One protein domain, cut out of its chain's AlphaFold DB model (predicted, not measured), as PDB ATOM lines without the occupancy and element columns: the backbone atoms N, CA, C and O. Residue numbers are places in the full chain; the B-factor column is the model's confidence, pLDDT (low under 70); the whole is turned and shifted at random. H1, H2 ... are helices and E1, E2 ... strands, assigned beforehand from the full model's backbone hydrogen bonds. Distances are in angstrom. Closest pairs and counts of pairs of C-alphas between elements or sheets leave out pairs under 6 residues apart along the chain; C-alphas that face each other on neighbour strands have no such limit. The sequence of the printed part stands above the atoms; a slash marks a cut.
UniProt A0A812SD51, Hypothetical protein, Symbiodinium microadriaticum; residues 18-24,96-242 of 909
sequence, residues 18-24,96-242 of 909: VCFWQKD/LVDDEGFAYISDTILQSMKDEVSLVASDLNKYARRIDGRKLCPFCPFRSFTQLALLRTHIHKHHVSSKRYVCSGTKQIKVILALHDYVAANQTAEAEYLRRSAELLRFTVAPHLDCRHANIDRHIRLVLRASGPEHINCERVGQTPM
ATOM      1  N   VAL A  18      37.821   3.414  19.340       29.66
ATOM      2  CA  VAL A  18      37.691   2.023  18.857       29.66
ATOM      3  C   VAL A  18      36.273   1.500  19.107       29.66
ATOM      4  O   VAL A  18      35.917   1.170  20.239       29.66
ATOM      5  N   CYS A  19      35.457   1.399  18.050       27.12
ATOM      6  CA  CYS A  19      34.080   0.890  18.132       27.12
ATOM      7  C   CYS A  19      33.937  -0.511  17.540       27.12
ATOM      8  O   CYS A  19      34.551  -0.847  16.529       27.12
ATOM      9  N   PHE A  20      33.008  -1.279  18.105       29.42
ATOM     10  CA  PHE A  20      32.651  -2.617  17.641       29.42
ATOM     11  C   PHE A  20      31.258  -2.588  16.988       29.42
ATOM     12  O   PHE A  20      30.305  -2.024  17.540       29.42
ATOM     13  N   TRP A  21      31.123  -3.189  15.801       27.89
ATOM     14  CA  TRP A  21      29.848  -3.295  15.078       27.89
ATOM     15  C   TRP A  21      29.128  -4.618  15.363       27.89
ATOM     16  O   TRP A  21      29.749  -5.652  15.584       27.89
ATOM     17  N   GLN A  22      27.794  -4.583  15.311       26.66
ATOM     18  CA  GLN A  22      26.913  -5.748  15.427       26.66
ATOM     19  C   GLN A  22      26.076  -5.864  14.142       26.66
ATOM     20  O   GLN A  22      25.644  -4.846  13.599       26.66
ATOM     21  N   LYS A  23      25.881  -7.089  13.639       27.16
ATOM     22  CA  LYS A  23      25.276  -7.380  12.324       27.16
ATOM     23  C   LYS A  23      23.775  -7.064  12.291       27.16
ATOM     24  O   LYS A  23      23.024  -7.526  13.149       27.16
ATOM     25  N   ASP A  24      23.318  -6.348  11.263       27.84
ATOM     26  CA  ASP A  24      21.887  -6.132  11.013       27.84
ATOM     27  C   ASP A  24      21.243  -7.389  10.399       27.84
ATOM     28  O   ASP A  24      21.536  -7.768   9.264       27.84
ATOM     29  N   LEU A  96      21.986 -17.855  30.978       29.66
ATOM     30  CA  LEU A  96      23.026 -18.016  29.964       29.66
ATOM     31  C   LEU A  96      22.699 -17.090  28.791       29.66
ATOM     32  O   LEU A  96      21.532 -16.795  28.538       29.66
ATOM     33  N   VAL A  97      23.736 -16.608  28.111       34.00
ATOM     34  CA  VAL A  97      23.587 -15.954  26.805       34.00
ATOM     35  C   VAL A  97      23.408 -17.070  25.776       34.00
ATOM     36  O   VAL A  97      24.126 -18.069  25.840       34.00
ATOM     37  N   ASP A  98      22.429 -16.933  24.889       32.72
ATOM     38  CA  ASP A  98      22.239 -17.845  23.760       32.72
ATOM     39  C   ASP A  98      23.253 -17.569  22.639       32.72
ATOM     40  O   ASP A  98      23.916 -16.530  22.615       32.72
ATOM     41  N   ASP A  99      23.357 -18.483  21.673       31.48
ATOM     42  CA  ASP A  99      24.252 -18.339  20.515       31.48
ATOM     43  C   ASP A  99      23.866 -17.158  19.582       31.48
ATOM     44  O   ASP A  99      24.558 -16.871  18.604       31.48
ATOM     45  N   GLU A 100      22.793 -16.422  19.906       32.56
ATOM     46  CA  GLU A 100      22.364 -15.182  19.248       32.56
ATOM     47  C   GLU A 100      22.758 -13.887  19.992       32.56
ATOM     48  O   GLU A 100      22.686 -12.798  19.408       32.56
ATOM     49  N   GLY A 101      23.196 -13.976  21.253       34.06
ATOM     50  CA  GLY A 101      23.708 -12.849  22.040       34.06
ATOM     51  C   GLY A 101      22.709 -12.155  22.981       34.06
ATOM     52  O   GLY A 101      22.976 -11.024  23.412       34.06
ATOM     53  N   PHE A 102      21.573 -12.772  23.328       35.12
ATOM     54  CA  PHE A 102      20.611 -12.190  24.271       35.12
ATOM     55  C   PHE A 102      21.053 -12.337  25.735       35.12
ATOM     56  O   PHE A 102      21.156 -13.427  26.290       35.12
ATOM     57  N   ALA A 103      21.233 -11.205  26.420       37.75
ATOM     58  CA  ALA A 103      21.518 -11.184  27.854       37.75
ATOM     59  C   ALA A 103      20.260 -11.500  28.687       37.75
ATOM     60  O   ALA A 103      19.279 -10.748  28.666       37.75
ATOM     61  N   TYR A 104      20.297 -12.588  29.457       45.66
ATOM     62  CA  TYR A 104      19.313 -12.902  30.500       45.66
ATOM     63  C   TYR A 104      19.667 -12.192  31.823       45.66
ATOM     64  O   TYR A 104      20.807 -11.787  32.038       45.66
ATOM     65  N   ILE A 105      18.676 -11.992  32.700       56.94
ATOM     66  CA  ILE A 105      18.817 -11.230  33.955       56.94
ATOM     67  C   ILE A 105      18.453 -12.138  35.132       56.94
ATOM     68  O   ILE A 105      17.458 -12.851  35.058       56.94
ATOM     69  N   SER A 106      19.240 -12.098  36.213       63.00
ATOM     70  CA  SER A 106      18.963 -12.861  37.438       63.00
ATOM     71  C   SER A 106      17.673 -12.402  38.126       63.00
ATOM     72  O   SER A 106      17.396 -11.202  38.183       63.00
ATOM     73  N   ASP A 107      16.937 -13.336  38.733       68.38
ATOM     74  CA  ASP A 107      15.732 -13.054  39.524       68.38
ATOM     75  C   ASP A 107      15.974 -12.044  40.658       68.38
ATOM     76  O   ASP A 107      15.077 -11.271  40.990       68.38
ATOM     77  N   THR A 108      17.187 -11.980  41.221       74.50
ATOM     78  CA  THR A 108      17.547 -10.974  42.237       74.50
ATOM     79  C   THR A 108      17.532  -9.555  41.666       74.50
ATOM     80  O   THR A 108      16.994  -8.640  42.288       74.50
ATOM     81  N   ILE A 109      18.063  -9.375  40.454       80.38
ATOM     82  CA  ILE A 109      18.083  -8.096  39.738       80.38
ATOM     83  C   ILE A 109      16.673  -7.772  39.226       80.38
ATOM     84  O   ILE A 109      16.215  -6.645  39.389       80.38
ATOM     85  N   LEU A 110      15.935  -8.751  38.685       82.81
ATOM     86  CA  LEU A 110      14.533  -8.579  38.273       82.81
ATOM     87  C   LEU A 110      13.639  -8.144  39.444       82.81
ATOM     88  O   LEU A 110      12.824  -7.238  39.277       82.81
ATOM     89  N   GLN A 111      13.809  -8.738  40.627       82.88
ATOM     90  CA  GLN A 111      13.081  -8.351  41.837       82.88
ATOM     91  C   GLN A 111      13.512  -6.959  42.332       82.88
ATOM     92  O   GLN A 111      12.646  -6.146  42.639       82.88
ATOM     93  N   SER A 112      14.808  -6.623  42.296       85.31
ATOM     94  CA  SER A 112      15.294  -5.268  42.612       85.31
ATOM     95  C   SER A 112      14.693  -4.201  41.685       85.31
ATOM     96  O   SER A 112      14.209  -3.172  42.150       85.31
ATOM     97  N   MET A 113      14.659  -4.457  40.373       88.56
ATOM     98  CA  MET A 113      14.059  -3.555  39.380       88.56
ATOM     99  C   MET A 113      12.534  -3.458  39.526       88.56
ATOM    100  O   MET A 113      11.960  -2.388  39.335       88.56
ATOM    101  N   LYS A 114      11.862  -4.553  39.894       89.00
ATOM    102  CA  LYS A 114      10.431  -4.570  40.225       89.00
ATOM    103  C   LYS A 114      10.126  -3.696  41.442       89.00
ATOM    104  O   LYS A 114       9.178  -2.916  41.387       89.00
ATOM    105  N   ASP A 115      10.935  -3.785  42.496       87.19
ATOM    106  CA  ASP A 115      10.776  -2.971  43.704       87.19
ATOM    107  C   ASP A 115      11.074  -1.486  43.427       87.19
ATOM    108  O   ASP A 115      10.318  -0.617  43.869       87.19
ATOM    109  N   GLU A 116      12.088  -1.185  42.605       89.88
ATOM    110  CA  GLU A 116      12.375   0.168  42.101       89.88
ATOM    111  C   GLU A 116      11.181   0.744  41.310       89.88
ATOM    112  O   GLU A 116      10.740   1.872  41.562       89.88
ATOM    113  N   VAL A 117      10.590  -0.047  40.402       90.44
ATOM    114  CA  VAL A 117       9.387   0.326  39.633       90.44
ATOM    115  C   VAL A 117       8.182   0.555  40.539       90.44
ATOM    116  O   VAL A 117       7.489   1.557  40.366       90.44
ATOM    117  N   SER A 118       7.933  -0.317  41.518       88.44
ATOM    118  CA  SER A 118       6.831  -0.158  42.475       88.44
ATOM    119  C   SER A 118       6.985   1.108  43.328       88.44
ATOM    120  O   SER A 118       6.025   1.870  43.481       88.44
ATOM    121  N   LEU A 119       8.194   1.380  43.825       88.69
ATOM    122  CA  LEU A 119       8.512   2.566  44.621       88.69
ATOM    123  C   LEU A 119       8.291   3.861  43.824       88.69
ATOM    124  O   LEU A 119       7.599   4.764  44.298       88.69
ATOM    125  N   VAL A 120       8.799   3.942  42.592       85.50
ATOM    126  CA  VAL A 120       8.622   5.121  41.724       85.50
ATOM    127  C   VAL A 120       7.183   5.269  41.227       85.50
ATOM    128  O   VAL A 120       6.706   6.394  41.090       85.50
ATOM    129  N   ALA A 121       6.461   4.172  40.976       85.25
ATOM    130  CA  ALA A 121       5.055   4.235  40.578       85.25
ATOM    131  C   ALA A 121       4.170   4.846  41.681       85.25
ATOM    132  O   ALA A 121       3.238   5.592  41.361       85.25
ATOM    133  N   SER A 122       4.492   4.576  42.956       84.69
ATOM    134  CA  SER A 122       3.765   5.104  44.121       84.69
ATOM    135  C   SER A 122       3.860   6.632  44.269       84.69
ATOM    136  O   SER A 122       2.848   7.276  44.535       84.69
ATOM    137  N   ASP A 123       5.031   7.227  44.003       85.06
ATOM    138  CA  ASP A 123       5.281   8.676  44.099       85.06
ATOM    139  C   ASP A 123       5.921   9.229  42.815       85.06
ATOM    140  O   ASP A 123       6.980   9.861  42.790       85.06
ATOM    141  N   LEU A 124       5.249   8.981  41.691       83.06
ATOM    142  CA  LEU A 124       5.720   9.410  40.372       83.06
ATOM    143  C   LEU A 124       5.897  10.938  40.265       83.06
ATOM    144  O   LEU A 124       6.672  11.414  39.436       83.06
ATOM    145  N   ASN A 125       5.206  11.716  41.105       81.56
ATOM    146  CA  ASN A 125       5.338  13.171  41.140       81.56
ATOM    147  C   ASN A 125       6.740  13.607  41.591       81.56
ATOM    148  O   ASN A 125       7.308  14.501  40.958       81.56
ATOM    149  N   LYS A 126       7.301  12.952  42.617       83.31
ATOM    150  CA  LYS A 126       8.649  13.214  43.145       83.31
ATOM    151  C   LYS A 126       9.758  12.835  42.160       83.31
ATOM    152  O   LYS A 126      10.708  13.591  41.993       83.31
ATOM    153  N   TYR A 127       9.635  11.690  41.482       79.88
ATOM    154  CA  TYR A 127      10.710  11.161  40.624       79.88
ATOM    155  C   TYR A 127      10.690  11.666  39.174       79.88
ATOM    156  O   TYR A 127      11.718  11.631  38.495       79.88
ATOM    157  N   ALA A 128       9.553  12.147  38.661       80.12
ATOM    158  CA  ALA A 128       9.449  12.575  37.266       80.12
ATOM    159  C   ALA A 128      10.053  13.980  37.036       80.12
ATOM    160  O   ALA A 128       9.341  14.993  37.036       80.12
ATOM    161  N   ARG A 129      11.373  14.044  36.805       81.38
ATOM    162  CA  ARG A 129      12.092  15.266  36.386       81.38
ATOM    163  C   ARG A 129      11.503  15.863  35.095       81.38
ATOM    164  O   ARG A 129      10.890  15.150  34.293       81.38
ATOM    165  N   ARG A 130      11.684  17.173  34.888       80.88
ATOM    166  CA  ARG A 130      11.322  17.878  33.645       80.88
ATOM    167  C   ARG A 130      12.568  18.236  32.835       80.88
ATOM    168  O   ARG A 130      13.535  18.698  33.423       80.88
ATOM    169  N   ILE A 131      12.488  18.076  31.516       75.25
ATOM    170  CA  ILE A 131      13.390  18.659  30.508       75.25
ATOM    171  C   ILE A 131      12.500  19.138  29.348       75.25
ATOM    172  O   ILE A 131      11.541  18.451  28.996       75.25
ATOM    173  N   ASP A 132      12.756  20.336  28.817       73.81
ATOM    174  CA  ASP A 132      12.041  20.951  27.681       73.81
ATOM    175  C   ASP A 132      10.505  20.906  27.809       73.81
ATOM    176  O   ASP A 132       9.766  20.487  26.916       73.81
ATOM    177  N   GLY A 133      10.012  21.246  29.007       78.19
ATOM    178  CA  GLY A 133       8.594  21.188  29.389       78.19
ATOM    179  C   GLY A 133       8.023  19.774  29.596       78.19
ATOM    180  O   GLY A 133       7.017  19.613  30.294       78.19
ATOM    181  N   ARG A 134       8.672  18.734  29.061       83.50
ATOM    182  CA  ARG A 134       8.244  17.330  29.129       83.50
ATOM    183  C   ARG A 134       8.720  16.653  30.415       83.50
ATOM    184  O   ARG A 134       9.764  16.976  30.973       83.50
ATOM    185  N   LYS A 135       7.950  15.679  30.897       86.81
ATOM    186  CA  LYS A 135       8.291  14.791  32.017       86.81
ATOM    187  C   LYS A 135       9.098  13.596  31.501       86.81
ATOM    188  O   LYS A 135       8.605  12.859  30.648       86.81
ATOM    189  N   LEU A 136      10.312  13.394  32.012       87.50
ATOM    190  CA  LEU A 136      11.135  12.224  31.688       87.50
ATOM    191  C   LEU A 136      10.574  10.945  32.320       87.50
ATOM    192  O   LEU A 136      10.032  10.979  33.426       87.50
ATOM    193  N   CYS A 137      10.791   9.805  31.665       89.31
ATOM    194  CA  CYS A 137      10.741   8.510  32.337       89.31
ATOM    195  C   CYS A 137      11.990   8.344  33.218       89.31
ATOM    196  O   CYS A 137      13.101   8.439  32.693       89.31
ATOM    197  N   PRO A 138      11.868   8.043  34.525       88.06
ATOM    198  CA  PRO A 138      13.037   7.757  35.359       88.06
ATOM    199  C   PRO A 138      13.884   6.590  34.822       88.06
ATOM    200  O   PRO A 138      15.103   6.618  34.956       88.06
ATOM    201  N   PHE A 139      13.243   5.623  34.155       90.62
ATOM    202  CA  PHE A 139      13.788   4.297  33.849       90.62
ATOM    203  C   PHE A 139      14.238   4.048  32.407       90.62
ATOM    204  O   PHE A 139      14.931   3.065  32.166       90.62
ATOM    205  N   CYS A 140      13.844   4.878  31.439       90.06
ATOM    206  CA  CYS A 140      14.302   4.755  30.049       90.06
ATOM    207  C   CYS A 140      15.064   6.030  29.659       90.06
ATOM    208  O   CYS A 140      14.509   7.112  29.877       90.06
ATOM    209  N   PRO A 141      16.289   5.951  29.093       87.06
ATOM    210  CA  PRO A 141      17.209   7.089  29.036       87.06
ATOM    211  C   PRO A 141      16.585   8.338  28.401       87.06
ATOM    212  O   PRO A 141      16.425   9.357  29.069       87.06
ATOM    213  N   PHE A 142      16.118   8.253  27.156       88.12
ATOM    214  CA  PHE A 142      15.684   9.441  26.407       88.12
ATOM    215  C   PHE A 142      14.177   9.723  26.493       88.12
ATOM    216  O   PHE A 142      13.725  10.794  26.096       88.12
ATOM    217  N   ARG A 143      13.363   8.784  27.000       87.31
ATOM    218  CA  ARG A 143      11.897   8.878  26.891       87.31
ATOM    219  C   ARG A 143      11.302  10.026  27.704       87.31
ATOM    220  O   ARG A 143      11.496  10.106  28.916       87.31
ATOM    221  N   SER A 144      10.495  10.857  27.041       87.94
ATOM    222  CA  SER A 144       9.818  12.014  27.632       87.94
ATOM    223  C   SER A 144       8.356  12.123  27.178       87.94
ATOM    224  O   SER A 144       7.991  11.698  26.082       87.94
ATOM    225  N   PHE A 145       7.506  12.681  28.042       87.69
ATOM    226  CA  PHE A 145       6.052  12.750  27.874       87.69
ATOM    227  C   PHE A 145       5.533  14.155  28.190       87.69
ATOM    228  O   PHE A 145       6.005  14.803  29.120       87.69
ATOM    229  N   THR A 146       4.526  14.631  27.460       86.75
ATOM    230  CA  THR A 146       3.914  15.953  27.700       86.75
ATOM    231  C   THR A 146       3.123  16.019  29.010       86.75
ATOM    232  O   THR A 146       3.056  17.072  29.636       86.75
ATOM    233  N   GLN A 147       2.546  14.897  29.451       86.62
ATOM    234  CA  GLN A 147       1.690  14.817  30.637       86.62
ATOM    235  C   GLN A 147       2.114  13.677  31.569       86.62
ATOM    236  O   GLN A 147       2.524  12.605  31.120       86.62
ATOM    237  N   LEU A 148       1.939  13.875  32.879       86.44
ATOM    238  CA  LEU A 148       2.271  12.859  33.886       86.44
ATOM    239  C   LEU A 148       1.329  11.642  33.837       86.44
ATOM    240  O   LEU A 148       1.756  10.535  34.154       86.44
ATOM    241  N   ALA A 149       0.089  11.813  33.364       87.44
ATOM    242  CA  ALA A 149      -0.821  10.703  33.079       87.44
ATOM    243  C   ALA A 149      -0.244   9.756  32.008       87.44
ATOM    244  O   ALA A 149      -0.181   8.550  32.224       87.44
ATOM    245  N   LEU A 150       0.272  10.303  30.900       87.38
ATOM    246  CA  LEU A 150       0.902   9.520  29.829       87.38
ATOM    247  C   LEU A 150       2.169   8.798  30.313       87.38
ATOM    248  O   LEU A 150       2.365   7.630  29.983       87.38
ATOM    249  N   LEU A 151       2.985   9.449  31.153       87.94
ATOM    250  CA  LEU A 151       4.132   8.802  31.799       87.94
ATOM    251  C   LEU A 151       3.696   7.654  32.730       87.94
ATOM    252  O   LEU A 151       4.294   6.579  32.695       87.94
ATOM    253  N   ARG A 152       2.634   7.839  33.528       89.06
ATOM    254  CA  ARG A 152       2.084   6.777  34.387       89.06
ATOM    255  C   ARG A 152       1.619   5.583  33.549       89.06
ATOM    256  O   ARG A 152       2.002   4.455  33.862       89.06
ATOM    257  N   THR A 153       0.879   5.817  32.465       90.12
ATOM    258  CA  THR A 153       0.446   4.769  31.523       90.12
ATOM    259  C   THR A 153       1.633   4.066  30.858       90.12
ATOM    260  O   THR A 153       1.628   2.842  30.729       90.12
ATOM    261  N   HIS A 154       2.683   4.804  30.482       90.25
ATOM    262  CA  HIS A 154       3.907   4.220  29.935       90.25
ATOM    263  C   HIS A 154       4.587   3.270  30.930       90.25
ATOM    264  O   HIS A 154       4.897   2.140  30.553       90.25
ATOM    265  N   ILE A 155       4.752   3.679  32.193       89.50
ATOM    266  CA  ILE A 155       5.344   2.828  33.238       89.50
ATOM    267  C   ILE A 155       4.545   1.524  33.379       89.50
ATOM    268  O   ILE A 155       5.115   0.451  33.207       89.50
ATOM    269  N   HIS A 156       3.222   1.602  33.538       87.62
ATOM    270  CA  HIS A 156       2.369   0.418  33.716       87.62
ATOM    271  C   HIS A 156       2.293  -0.507  32.481       87.62
ATOM    272  O   HIS A 156       1.980  -1.684  32.631       87.62
ATOM    273  N   LYS A 157       2.587  -0.017  31.264       87.75
ATOM    274  CA  LYS A 157       2.529  -0.804  30.009       87.75
ATOM    275  C   LYS A 157       3.901  -1.278  29.491       87.75
ATOM    276  O   LYS A 157       3.972  -2.173  28.639       87.75
ATOM    277  N   HIS A 158       5.000  -0.683  29.958       85.56
ATOM    278  CA  HIS A 158       6.353  -0.960  29.451       85.56
ATOM    279  C   HIS A 158       7.360  -1.391  30.522       85.56
ATOM    280  O   HIS A 158       8.235  -2.189  30.202       85.56
ATOM    281  N   HIS A 159       7.216  -0.953  31.774       89.75
ATOM    282  CA  HIS A 159       8.056  -1.396  32.891       89.75
ATOM    283  C   HIS A 159       7.365  -2.545  33.630       89.75
ATOM    284  O   HIS A 159       6.882  -2.409  34.750       89.75
ATOM    285  N   VAL A 160       7.282  -3.683  32.939       87.00
ATOM    286  CA  VAL A 160       6.562  -4.890  33.367       87.00
ATOM    287  C   VAL A 160       7.454  -6.126  33.254       87.00
ATOM    288  O   VAL A 160       8.420  -6.128  32.488       87.00
ATOM    289  N   SER A 161       7.111  -7.194  33.982       81.62
ATOM    290  CA  SER A 161       7.901  -8.437  34.032       81.62
ATOM    291  C   SER A 161       8.140  -9.057  32.646       81.62
ATOM    292  O   SER A 161       9.269  -9.411  32.314       81.62
ATOM    293  N   SER A 162       7.130  -9.053  31.765       78.00
ATOM    294  CA  SER A 162       7.241  -9.538  30.375       78.00
ATOM    295  C   SER A 162       8.201  -8.733  29.483       78.00
ATOM    296  O   SER A 162       8.513  -9.156  28.376       78.00
ATOM    297  N   LYS A 163       8.696  -7.583  29.959       78.31
ATOM    298  CA  LYS A 163       9.750  -6.768  29.325       78.31
ATOM    299  C   LYS A 163      10.972  -6.615  30.237       78.31
ATOM    300  O   LYS A 163      11.756  -5.685  30.072       78.31
ATOM    301  N   ARG A 164      11.110  -7.488  31.246       82.19
ATOM    302  CA  ARG A 164      12.175  -7.470  32.268       82.19
ATOM    303  C   ARG A 164      12.376  -6.087  32.915       82.19
ATOM    304  O   ARG A 164      13.488  -5.727  33.277       82.19
ATOM    305  N   TYR A 165      11.299  -5.304  33.022       86.88
ATOM    306  CA  TYR A 165      11.280  -3.913  33.497       86.88
ATOM    307  C   TYR A 165      12.115  -2.892  32.690       86.88
ATOM    308  O   TYR A 165      12.212  -1.741  33.114       86.88
ATOM    309  N   VAL A 166      12.637  -3.237  31.506       85.81
ATOM    310  CA  VAL A 166      13.462  -2.346  30.663       85.81
ATOM    311  C   VAL A 166      12.764  -2.071  29.328       85.81
ATOM    312  O   VAL A 166      12.596  -2.965  28.505       85.81
ATOM    313  N   CYS A 167      12.375  -0.814  29.075       82.62
ATOM    314  CA  CYS A 167      11.652  -0.459  27.845       82.62
ATOM    315  C   CYS A 167      12.544  -0.138  26.633       82.62
ATOM    316  O   CYS A 167      12.008  -0.013  25.534       82.62
ATOM    317  N   SER A 168      13.851   0.060  26.845       78.94
ATOM    318  CA  SER A 168      14.729   0.781  25.906       78.94
ATOM    319  C   SER A 168      15.519  -0.102  24.938       78.94
ATOM    320  O   SER A 168      15.892   0.367  23.866       78.94
ATOM    321  N   GLY A 169      15.843  -1.336  25.331       79.44
ATOM    322  CA  GLY A 169      16.746  -2.216  24.582       79.44
ATOM    323  C   GLY A 169      17.718  -3.006  25.464       79.44
ATOM    324  O   GLY A 169      17.839  -2.781  26.671       79.44
ATOM    325  N   THR A 170      18.420  -3.941  24.834       78.31
ATOM    326  CA  THR A 170      19.411  -4.839  25.440       78.31
ATOM    327  C   THR A 170      20.655  -4.111  25.947       78.31
ATOM    328  O   THR A 170      21.243  -4.550  26.934       78.31
ATOM    329  N   LYS A 171      21.048  -2.970  25.364       78.31
ATOM    330  CA  LYS A 171      22.236  -2.225  25.824       78.31
ATOM    331  C   LYS A 171      22.027  -1.603  27.204       78.31
ATOM    332  O   LYS A 171      22.948  -1.619  28.015       78.31
ATOM    333  N   GLN A 172      20.799  -1.193  27.546       83.94
ATOM    334  CA  GLN A 172      20.483  -0.815  28.929       83.94
ATOM    335  C   GLN A 172      20.559  -2.020  29.882       83.94
ATOM    336  O   GLN A 172      21.062  -1.871  30.991       83.94
ATOM    337  N   ILE A 173      20.149  -3.220  29.447       82.19
ATOM    338  CA  ILE A 173      20.315  -4.452  30.242       82.19
ATOM    339  C   ILE A 173      21.803  -4.740  30.498       82.19
ATOM    340  O   ILE A 173      22.171  -5.035  31.632       82.19
ATOM    341  N   LYS A 174      22.682  -4.587  29.496       75.94
ATOM    342  CA  LYS A 174      24.135  -4.769  29.685       75.94
ATOM    343  C   LYS A 174      24.731  -3.750  30.671       75.94
ATOM    344  O   LYS A 174      25.531  -4.138  31.516       75.94
ATOM    345  N   VAL A 175      24.279  -2.490  30.652       79.75
ATOM    346  CA  VAL A 175      24.660  -1.481  31.669       79.75
ATOM    347  C   VAL A 175      24.120  -1.831  33.065       79.75
ATOM    348  O   VAL A 175      24.819  -1.624  34.051       79.75
ATOM    349  N   ILE A 176      22.916  -2.402  33.176       80.88
ATOM    350  CA  ILE A 176      22.349  -2.877  34.455       80.88
ATOM    351  C   ILE A 176      23.175  -4.025  35.047       80.88
ATOM    352  O   ILE A 176      23.436  -4.023  36.247       80.88
ATOM    353  N   LEU A 177      23.624  -4.973  34.219       77.81
ATOM    354  CA  LEU A 177      24.505  -6.059  34.657       77.81
ATOM    355  C   LEU A 177      25.873  -5.517  35.109       77.81
ATOM    356  O   LEU A 177      26.316  -5.839  36.206       77.81
ATOM    357  N   ALA A 178      26.486  -4.606  34.346       73.31
ATOM    358  CA  ALA A 178      27.739  -3.959  34.747       73.31
ATOM    359  C   ALA A 178      27.607  -3.140  36.051       73.31
ATOM    360  O   ALA A 178      28.523  -3.131  36.870       73.31
ATOM    361  N   LEU A 179      26.459  -2.488  36.280       76.94
ATOM    362  CA  LEU A 179      26.150  -1.806  37.543       76.94
ATOM    363  C   LEU A 179      25.994  -2.785  38.712       76.94
ATOM    364  O   LEU A 179      26.514  -2.513  39.788       76.94
ATOM    365  N   HIS A 180      25.302  -3.909  38.518       75.56
ATOM    366  CA  HIS A 180      25.207  -4.973  39.524       75.56
ATOM    367  C   HIS A 180      26.594  -5.504  39.902       75.56
ATOM    368  O   HIS A 180      26.908  -5.615  41.085       75.56
ATOM    369  N   ASP A 181      27.444  -5.763  38.910       65.12
ATOM    370  CA  ASP A 181      28.786  -6.300  39.130       65.12
ATOM    371  C   ASP A 181      29.699  -5.260  39.821       65.12
ATOM    372  O   ASP A 181      30.450  -5.607  40.732       65.12
ATOM    373  N   TYR A 182      29.563  -3.965  39.494       68.50
ATOM    374  CA  TYR A 182      30.213  -2.859  40.216       68.50
ATOM    375  C   TYR A 182      29.748  -2.751  41.681       68.50
ATOM    376  O   TYR A 182      30.570  -2.580  42.583       68.50
ATOM    377  N   VAL A 183      28.439  -2.844  41.931       67.44
ATOM    378  CA  VAL A 183      27.843  -2.773  43.278       67.44
ATOM    379  C   VAL A 183      28.292  -3.968  44.128       67.44
ATOM    380  O   VAL A 183      28.687  -3.789  45.280       67.44
ATOM    381  N   ALA A 184      28.332  -5.168  43.541       60.38
ATOM    382  CA  ALA A 184      28.836  -6.376  44.188       60.38
ATOM    383  C   ALA A 184      30.339  -6.292  44.514       60.38
ATOM    384  O   ALA A 184      30.733  -6.640  45.628       60.38
ATOM    385  N   ALA A 185      31.166  -5.797  43.585       52.31
ATOM    386  CA  ALA A 185      32.610  -5.655  43.782       52.31
ATOM    387  C   ALA A 185      32.967  -4.643  44.887       52.31
ATOM    388  O   ALA A 185      33.834  -4.913  45.714       52.31
ATOM    389  N   ASN A 186      32.266  -3.506  44.939       57.28
ATOM    390  CA  ASN A 186      32.490  -2.457  45.941       57.28
ATOM    391  C   ASN A 186      31.690  -2.665  47.245       57.28
ATOM    392  O   ASN A 186      31.738  -1.818  48.133       57.28
ATOM    393  N   GLN A 187      30.935  -3.766  47.362       57.28
ATOM    394  CA  GLN A 187      30.066  -4.098  48.504       57.28
ATOM    395  C   GLN A 187      29.056  -2.990  48.884       57.28
ATOM    396  O   GLN A 187      28.630  -2.895  50.038       57.28
ATOM    397  N   THR A 188      28.654  -2.144  47.930       57.72
ATOM    398  CA  THR A 188      27.714  -1.044  48.189       57.72
ATOM    399  C   THR A 188      26.266  -1.543  48.228       57.72
ATOM    400  O   THR A 188      25.915  -2.569  47.653       57.72
ATOM    401  N   ALA A 189      25.385  -0.812  48.916       56.00
ATOM    402  CA  ALA A 189      23.972  -1.189  49.077       56.00
ATOM    403  C   ALA A 189      23.038  -0.573  48.005       56.00
ATOM    404  O   ALA A 189      21.826  -0.474  48.212       56.00
ATOM    405  N   GLU A 190      23.584  -0.092  46.885       60.97
ATOM    406  CA  GLU A 190      22.870   0.768  45.931       60.97
ATOM    407  C   GLU A 190      22.094  -0.024  44.866       60.97
ATOM    408  O   GLU A 190      22.656  -0.507  43.887       60.97
ATOM    409  N   ALA A 191      20.771  -0.093  45.026       61.97
ATOM    410  CA  ALA A 191      19.882  -0.945  44.226       61.97
ATOM    411  C   ALA A 191      19.135  -0.241  43.062       61.97
ATOM    412  O   ALA A 191      18.266  -0.852  42.438       61.97
ATOM    413  N   GLU A 192      19.427   1.035  42.769       84.56
ATOM    414  CA  GLU A 192      18.714   1.860  41.764       84.56
ATOM    415  C   GLU A 192      19.141   1.568  40.305       84.56
ATOM    416  O   GLU A 192      19.585   2.454  39.569       84.56
ATOM    417  N   TYR A 193      19.065   0.304  39.883       87.94
ATOM    418  CA  TYR A 193      19.614  -0.167  38.607       87.94
ATOM    419  C   TYR A 193      18.975   0.475  37.365       87.94
ATOM    420  O   TYR A 193      19.692   0.839  36.424       87.94
ATOM    421  N   LEU A 194      17.649   0.640  37.323       89.12
ATOM    422  CA  LEU A 194      16.964   1.220  36.163       89.12
ATOM    423  C   LEU A 194      17.271   2.713  36.033       89.12
ATOM    424  O   LEU A 194      17.556   3.186  34.932       89.12
ATOM    425  N   ARG A 195      17.242   3.459  37.143       88.62
ATOM    426  CA  ARG A 195      17.561   4.892  37.148       88.62
ATOM    427  C   ARG A 195      19.036   5.161  36.861       88.62
ATOM    428  O   ARG A 195      19.310   5.945  35.956       88.62
ATOM    429  N   ARG A 196      19.977   4.470  37.519       87.00
ATOM    430  CA  ARG A 196      21.419   4.655  37.264       87.00
ATOM    431  C   ARG A 196      21.807   4.284  35.835       87.00
ATOM    432  O   ARG A 196      22.539   5.035  35.199       87.00
ATOM    433  N   SER A 197      21.279   3.187  35.283       89.00
ATOM    434  CA  SER A 197      21.531   2.834  33.874       89.00
ATOM    435  C   SER A 197      20.922   3.842  32.897       89.00
ATOM    436  O   SER A 197      21.535   4.152  31.875       89.00
ATOM    437  N   ALA A 198      19.751   4.406  33.215       88.62
ATOM    438  CA  ALA A 198      19.146   5.471  32.423       88.62
ATOM    439  C   ALA A 198      19.916   6.799  32.516       88.62
ATOM    440  O   ALA A 198      19.944   7.542  31.541       88.62
ATOM    441  N   GLU A 199      20.541   7.108  33.654       87.31
ATOM    442  CA  GLU A 199      21.378   8.299  33.848       87.31
ATOM    443  C   GLU A 199      22.755   8.165  33.183       87.31
ATOM    444  O   GLU A 199      23.141   9.071  32.446       87.31
ATOM    445  N   LEU A 200      23.434   7.019  33.310       84.81
ATOM    446  CA  LEU A 200      24.685   6.745  32.587       84.81
ATOM    447  C   LEU A 200      24.499   6.843  31.066       84.81
ATOM    448  O   LEU A 200      25.274   7.516  30.395       84.81
ATOM    449  N   LEU A 201      23.431   6.246  30.521       85.62
ATOM    450  CA  LEU A 201      23.152   6.315  29.082       85.62
ATOM    451  C   LEU A 201      22.712   7.708  28.604       85.62
ATOM    452  O   LEU A 201      22.890   8.007  27.429       85.62
ATOM    453  N   ARG A 202      22.168   8.575  29.472       86.19
ATOM    454  CA  ARG A 202      21.974  10.000  29.131       86.19
ATOM    455  C   ARG A 202      23.317  10.710  28.999       86.19
ATOM    456  O   ARG A 202      23.502  11.462  28.055       86.19
ATOM    457  N   PHE A 203      24.233  10.456  29.932       83.44
ATOM    458  CA  PHE A 203      25.527  11.129  30.000       83.44
ATOM    459  C   PHE A 203      26.480  10.725  28.861       83.44
ATOM    460  O   PHE A 203      27.112  11.591  28.265       83.44
ATOM    461  N   THR A 204      26.571   9.433  28.521       80.75
ATOM    462  CA  THR A 204      27.542   8.951  27.518       80.75
ATOM    463  C   THR A 204      27.051   9.061  26.066       80.75
ATOM    464  O   THR A 204      27.854   9.234  25.147       80.75
ATOM    465  N   VAL A 205      25.738   8.980  25.818       82.19
ATOM    466  CA  VAL A 205      25.168   8.978  24.458       82.19
ATOM    467  C   VAL A 205      24.909  10.410  23.984       82.19
ATOM    468  O   VAL A 205      23.774  10.889  23.955       82.19
ATOM    469  N   ALA A 206      25.982  11.088  23.581       76.00
ATOM    470  CA  ALA A 206      25.920  12.361  22.867       76.00
ATOM    471  C   ALA A 206      26.063  12.152  21.338       76.00
ATOM    472  O   ALA A 206      26.921  11.361  20.934       76.00
ATOM    473  N   PRO A 207      25.299  12.868  20.485       80.62
ATOM    474  CA  PRO A 207      24.099  13.632  20.836       80.62
ATOM    475  C   PRO A 207      22.963  12.703  21.305       80.62
ATOM    476  O   PRO A 207      22.914  11.532  20.923       80.62
ATOM    477  N   HIS A 208      22.057  13.227  22.140       83.00
ATOM    478  CA  HIS A 208      20.928  12.463  22.679       83.00
ATOM    479  C   HIS A 208      20.010  11.927  21.567       83.00
ATOM    480  O   HIS A 208      19.716  12.628  20.600       83.00
ATOM    481  N   LEU A 209      19.480  10.715  21.748       83.44
ATOM    482  CA  LEU A 209      18.497  10.135  20.828       83.44
ATOM    483  C   LEU A 209      17.110  10.784  20.986       83.44
ATOM    484  O   LEU A 209      16.748  11.208  22.086       83.44
ATOM    485  N   ASP A 210      16.279  10.762  19.932       79.56
ATOM    486  CA  ASP A 210      14.873  11.183  20.043       79.56
ATOM    487  C   ASP A 210      14.150  10.389  21.147       79.56
ATOM    488  O   ASP A 210      14.055   9.157  21.129       79.56
ATOM    489  N   CYS A 211      13.561  11.139  22.075       77.88
ATOM    490  CA  CYS A 211      12.673  10.689  23.136       77.88
ATOM    491  C   CYS A 211      11.522   9.763  22.698       77.88
ATOM    492  O   CYS A 211      10.938   9.062  23.536       77.88
ATOM    493  N   ARG A 212      11.177   9.742  21.404       72.12
ATOM    494  CA  ARG A 212      10.171   8.854  20.810       72.12
ATOM    495  C   ARG A 212      10.689   7.442  20.531       72.12
ATOM    496  O   ARG A 212       9.868   6.519  20.561       72.12
ATOM    497  N   HIS A 213      11.992   7.227  20.353       70.62
ATOM    498  CA  HIS A 213      12.538   5.906  20.031       70.62
ATOM    499  C   HIS A 213      12.413   4.902  21.188       70.62
ATOM    500  O   HIS A 213      12.592   5.225  22.362       70.62
ATOM    501  N   ALA A 214      12.026   3.668  20.843       63.03
ATOM    502  CA  ALA A 214      11.827   2.567  21.791       63.03
ATOM    503  C   ALA A 214      13.024   1.622  21.877       63.03
ATOM    504  O   ALA A 214      13.225   1.011  22.914       63.03
ATOM    505  N   ASN A 215      13.771   1.483  20.782       71.25
ATOM    506  CA  ASN A 215      14.874   0.547  20.645       71.25
ATOM    507  C   ASN A 215      16.158   1.354  20.422       71.25
ATOM    508  O   ASN A 215      16.484   1.724  19.295       71.25
ATOM    509  N   ILE A 216      16.847   1.675  21.517       79.81
ATOM    510  CA  ILE A 216      18.083   2.466  21.494       79.81
ATOM    511  C   ILE A 216      19.263   1.664  20.930       79.81
ATOM    512  O   ILE A 216      20.256   2.254  20.510       79.81
ATOM    513  N   ASP A 217      19.159   0.330  20.877       76.81
ATOM    514  CA  ASP A 217      20.282  -0.550  20.540       76.81
ATOM    515  C   ASP A 217      20.826  -0.292  19.131       76.81
ATOM    516  O   ASP A 217      22.032  -0.411  18.910       76.81
ATOM    517  N   ARG A 218      19.964   0.106  18.186       74.12
ATOM    518  CA  ARG A 218      20.369   0.456  16.815       74.12
ATOM    519  C   ARG A 218      21.201   1.734  16.739       74.12
ATOM    520  O   ARG A 218      22.104   1.811  15.910       74.12
ATOM    521  N   HIS A 219      20.937   2.692  17.625       73.19
ATOM    522  CA  HIS A 219      21.498   4.045  17.574       73.19
ATOM    523  C   HIS A 219      22.692   4.253  18.519       73.19
ATOM    524  O   HIS A 219      23.267   5.334  18.568       73.19
ATOM    525  N   ILE A 220      23.085   3.221  19.272       75.00
ATOM    526  CA  ILE A 220      24.208   3.267  20.217       75.00
ATOM    527  C   ILE A 220      25.284   2.259  19.791       75.00
ATOM    528  O   ILE A 220      24.980   1.164  19.299       75.00
ATOM    529  N   ARG A 221      26.556   2.594  20.002       70.44
ATOM    530  CA  ARG A 221      27.700   1.675  19.894       70.44
ATOM    531  C   ARG A 221      28.471   1.651  21.213       70.44
ATOM    532  O   ARG A 221      28.497   2.649  21.924       70.44
ATOM    533  N   LEU A 222      29.054   0.495  21.530       67.88
ATOM    534  CA  LEU A 222      30.028   0.363  22.610       67.88
ATOM    535  C   LEU A 222      31.415   0.658  22.035       67.88
ATOM    536  O   LEU A 222      31.747   0.194  20.938       67.88
ATOM    537  N   VAL A 223      32.183   1.447  22.775       59.31
ATOM    538  CA  VAL A 223      33.470   2.005  22.368       59.31
ATOM    539  C   VAL A 223      34.455   1.834  23.508       59.31
ATOM    540  O   VAL A 223      34.095   2.066  24.660       59.31
ATOM    541  N   LEU A 224      35.692   1.462  23.191       52.25
ATOM    542  CA  LEU A 224      36.793   1.539  24.143       52.25
ATOM    543  C   LEU A 224      37.557   2.849  23.914       52.25
ATOM    544  O   LEU A 224      38.023   3.109  22.803       52.25
ATOM    545  N   ARG A 225      37.653   3.669  24.962       51.88
ATOM    546  CA  ARG A 225      38.460   4.898  25.035       51.88
ATOM    547  C   ARG A 225      39.530   4.741  26.120       51.88
ATOM    548  O   ARG A 225      39.519   3.762  26.865       51.88
ATOM    549  N   ALA A 226      40.424   5.721  26.260       43.72
ATOM    550  CA  ALA A 226      41.420   5.746  27.338       43.72
ATOM    551  C   ALA A 226      40.793   5.752  28.755       43.72
ATOM    552  O   ALA A 226      41.373   5.195  29.683       43.72
ATOM    553  N   SER A 227      39.588   6.314  28.898       46.84
ATOM    554  CA  SER A 227      38.722   6.278  30.092       46.84
ATOM    555  C   SER A 227      38.066   4.913  30.363       46.84
ATOM    556  O   SER A 227      37.492   4.707  31.433       46.84
ATOM    557  N   GLY A 228      38.121   3.974  29.413       46.75
ATOM    558  CA  GLY A 228      37.435   2.684  29.476       46.75
ATOM    559  C   GLY A 228      36.216   2.589  28.539       46.75
ATOM    560  O   GLY A 228      36.218   3.183  27.457       46.75
ATOM    561  N   PRO A 229      35.204   1.767  28.882       59.75
ATOM    562  CA  PRO A 229      34.091   1.440  27.991       59.75
ATOM    563  C   PRO A 229      32.948   2.467  28.036       59.75
ATOM    564  O   PRO A 229      32.224   2.573  29.026       59.75
ATOM    565  N   GLU A 230      32.701   3.156  26.923       64.25
ATOM    566  CA  GLU A 230      31.632   4.154  26.788       64.25
ATOM    567  C   GLU A 230      30.581   3.739  25.743       64.25
ATOM    568  O   GLU A 230      30.891   3.201  24.678       64.25
ATOM    569  N   HIS A 231      29.304   4.002  26.039       74.75
ATOM    570  CA  HIS A 231      28.195   3.829  25.097       74.75
ATOM    571  C   HIS A 231      27.877   5.175  24.434       74.75
ATOM    572  O   HIS A 231      27.278   6.032  25.084       74.75
ATOM    573  N   ILE A 232      28.230   5.353  23.158       75.56
ATOM    574  CA  ILE A 232      28.033   6.618  22.415       75.56
ATOM    575  C   ILE A 232      27.022   6.464  21.269       75.56
ATOM    576  O   ILE A 232      26.717   5.348  20.839       75.56
ATOM    577  N   ASN A 233      26.500   7.580  20.752       78.56
ATOM    578  CA  ASN A 233      25.618   7.582  19.580       78.56
ATOM    579  C   ASN A 233      26.391   7.129  18.319       78.56
ATOM    580  O   ASN A 233      27.518   7.567  18.078       78.56
ATOM    581  N   CYS A 234      25.786   6.265  17.497       71.44
ATOM    582  CA  CYS A 234      26.369   5.787  16.240       71.44
ATOM    583  C   CYS A 234      26.672   6.897  15.219       71.44
ATOM    584  O   CYS A 234      27.510   6.699  14.346       71.44
ATOM    585  N   GLU A 235      26.042   8.065  15.329       69.25
ATOM    586  CA  GLU A 235      26.315   9.221  14.467       69.25
ATOM    587  C   GLU A 235      27.744   9.758  14.678       69.25
ATOM    588  O   GLU A 235      28.443  10.020  13.703       69.25
ATOM    589  N   ARG A 236      28.250   9.787  15.925       67.62
ATOM    590  CA  ARG A 236      29.658  10.148  16.213       67.62
ATOM    591  C   ARG A 236      30.658   9.082  15.749       67.62
ATOM    592  O   ARG A 236      31.797   9.408  15.428       67.62
ATOM    593  N   VAL A 237      30.223   7.822  15.661       60.47
ATOM    594  CA  VAL A 237      31.022   6.704  15.119       60.47
ATOM    595  C   VAL A 237      31.234   6.839  13.607       60.47
ATOM    596  O   VAL A 237      32.264   6.417  13.099       60.47
ATOM    597  N   GLY A 238      30.293   7.454  12.883       49.09
ATOM    598  CA  GLY A 238      30.455   7.751  11.454       49.09
ATOM    599  C   GLY A 238      31.348   8.962  11.154       49.09
ATOM    600  O   GLY A 238      31.784   9.124  10.021       49.09
ATOM    601  N   GLN A 239      31.621   9.810  12.152       48.72
ATOM    602  CA  GLN A 239      32.367  11.069  11.996       48.72
ATOM    603  C   GLN A 239      33.874  10.936  12.271       48.72
ATOM    604  O   GLN A 239      34.622  11.882  12.045       48.72
ATOM    605  N   THR A 240      34.336   9.779  12.750       43.88
ATOM    606  CA  THR A 240      35.756   9.505  13.019       43.88
ATOM    607  C   THR A 240      36.348   8.662  11.877       43.88
ATOM    608  O   THR A 240      36.024   7.477  11.773       43.88
ATOM    609  N   PRO A 241      37.233   9.207  11.015       42.97
ATOM    610  CA  PRO A 241      37.695   8.523   9.797       42.97
ATOM    611  C   PRO A 241      38.558   7.273  10.047       42.97
ATOM    612  O   PRO A 241      38.869   6.546   9.111       42.97
ATOM    613  N   MET A 242      38.910   6.965  11.298       41.75
ATOM    614  CA  MET A 242      39.554   5.697  11.665       41.75
ATOM    615  C   MET A 242      38.595   4.495  11.656       41.75
ATOM    616  O   MET A 242      39.043   3.352  11.654       41.75
TER     617      MET A 242
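What this domain is: This is residues 18 to 24 and 96 to 242 of the 909 residues of the protein "Hypothetical protein" of Symbiodinium microadriaticum (UniProt A0A812SD51). Helix H5 lies near the middle; H4 crosses it, H1 crosses near its first residues, and the small two-stranded hairpin E2 E3 packs on its last residues. H1, H2, E1 and H3 gather towards one end of the longest axis, while the hairpin and the short helix H6 lie towards the other. The printed part has 154 residues with six named helices and three named strands, in the order H1 H2 E1 H3 H4 H5 E2 E3 H6; the one sheet, E2 - E3, is antiparallel, and the class is mostly helix. The whole is compact and rounded, with a radius of gyration of the C-alphas of 15.8 A and spans of 48 by 36 by 29 A.

How they stand to each other: Begin at the hairpin of E2, residues 220 to 225, and E3, residues 228 to 233, which are antiparallel at 148 degrees; look for N 223 and O 230, 2.9 A apart, within hydrogen-bond range. Residues 18 to 19 pair antiparallel with residues 223 to 224 of E2. The closest C-alphas of E2 and H6, residues 234 to 238, are those of Ile 220 and Cys 234, 5.2 A apart. Go next to H5, residues 193 to 204: its closest C-alpha to E3 is that of Thr 204, 5.6 A from that of Ile 232. H4, residues 170 to 185, touches H5, closest at the C-alphas of Ile 176 and Tyr 193, 5.7 A, at a steep tilt of 69 degrees, only just short of about perpendicular, opposite ways. H1, residues 107 to 122, touches H5 with residues 112 to 116 alone, closest at the C-alphas of Met 113 and Leu 194, 6.4 A, about perpendicular at 85 degrees. H1 and H3, residues 148 to 158, only just touch, with 3 pairs of C-alphas within 8 A, closest Ala 121 and Arg 152 at 7.3 A, at a shallow tilt of 20 degrees, opposite ways. H2, residues 124 to 127, is close to H3 but not clearly touching, with the C-alphas of Leu 124 and Arg 152 7.5 A apart. E1, residues 134 to 136, pairs with no named strand; its closest C-alpha to H3 is that of Lys 135, 6.6 A from that of Leu 148. In H1, H3, H4, H5 and H6 every O i to N i+4 pair is within hydrogen-bond range; H2 is too short for one.

Where its parts are: Find C-alpha 107 at (15.732, -13.054, 39.524); from there H1 runs 22.2 A to C-alpha 122. H4 is 22.6 A long, H5 16.4 A and H3 15.1 A, while E2 spans 15.1 A and E3 16.2 A. H2, E1 and H6 are shorter; H6 ends at C-alpha 238, (30.455, 7.751, 11.454).

The domain as a whole: The C-alphas of Ser 122 and Pro 241, 48.4 A apart, are the farthest pair. Residues 25 to 95 are not printed, and C-alphas 24 and 96 lie 22.4 A apart across this cut. The links E1 to H3, H3 to H4 and H5 to E2 are long. Mean pLDDT of the printed part is 72.3; 48 residues are under 70, among them 18 to 24, 96 to 107 and 181 to 191.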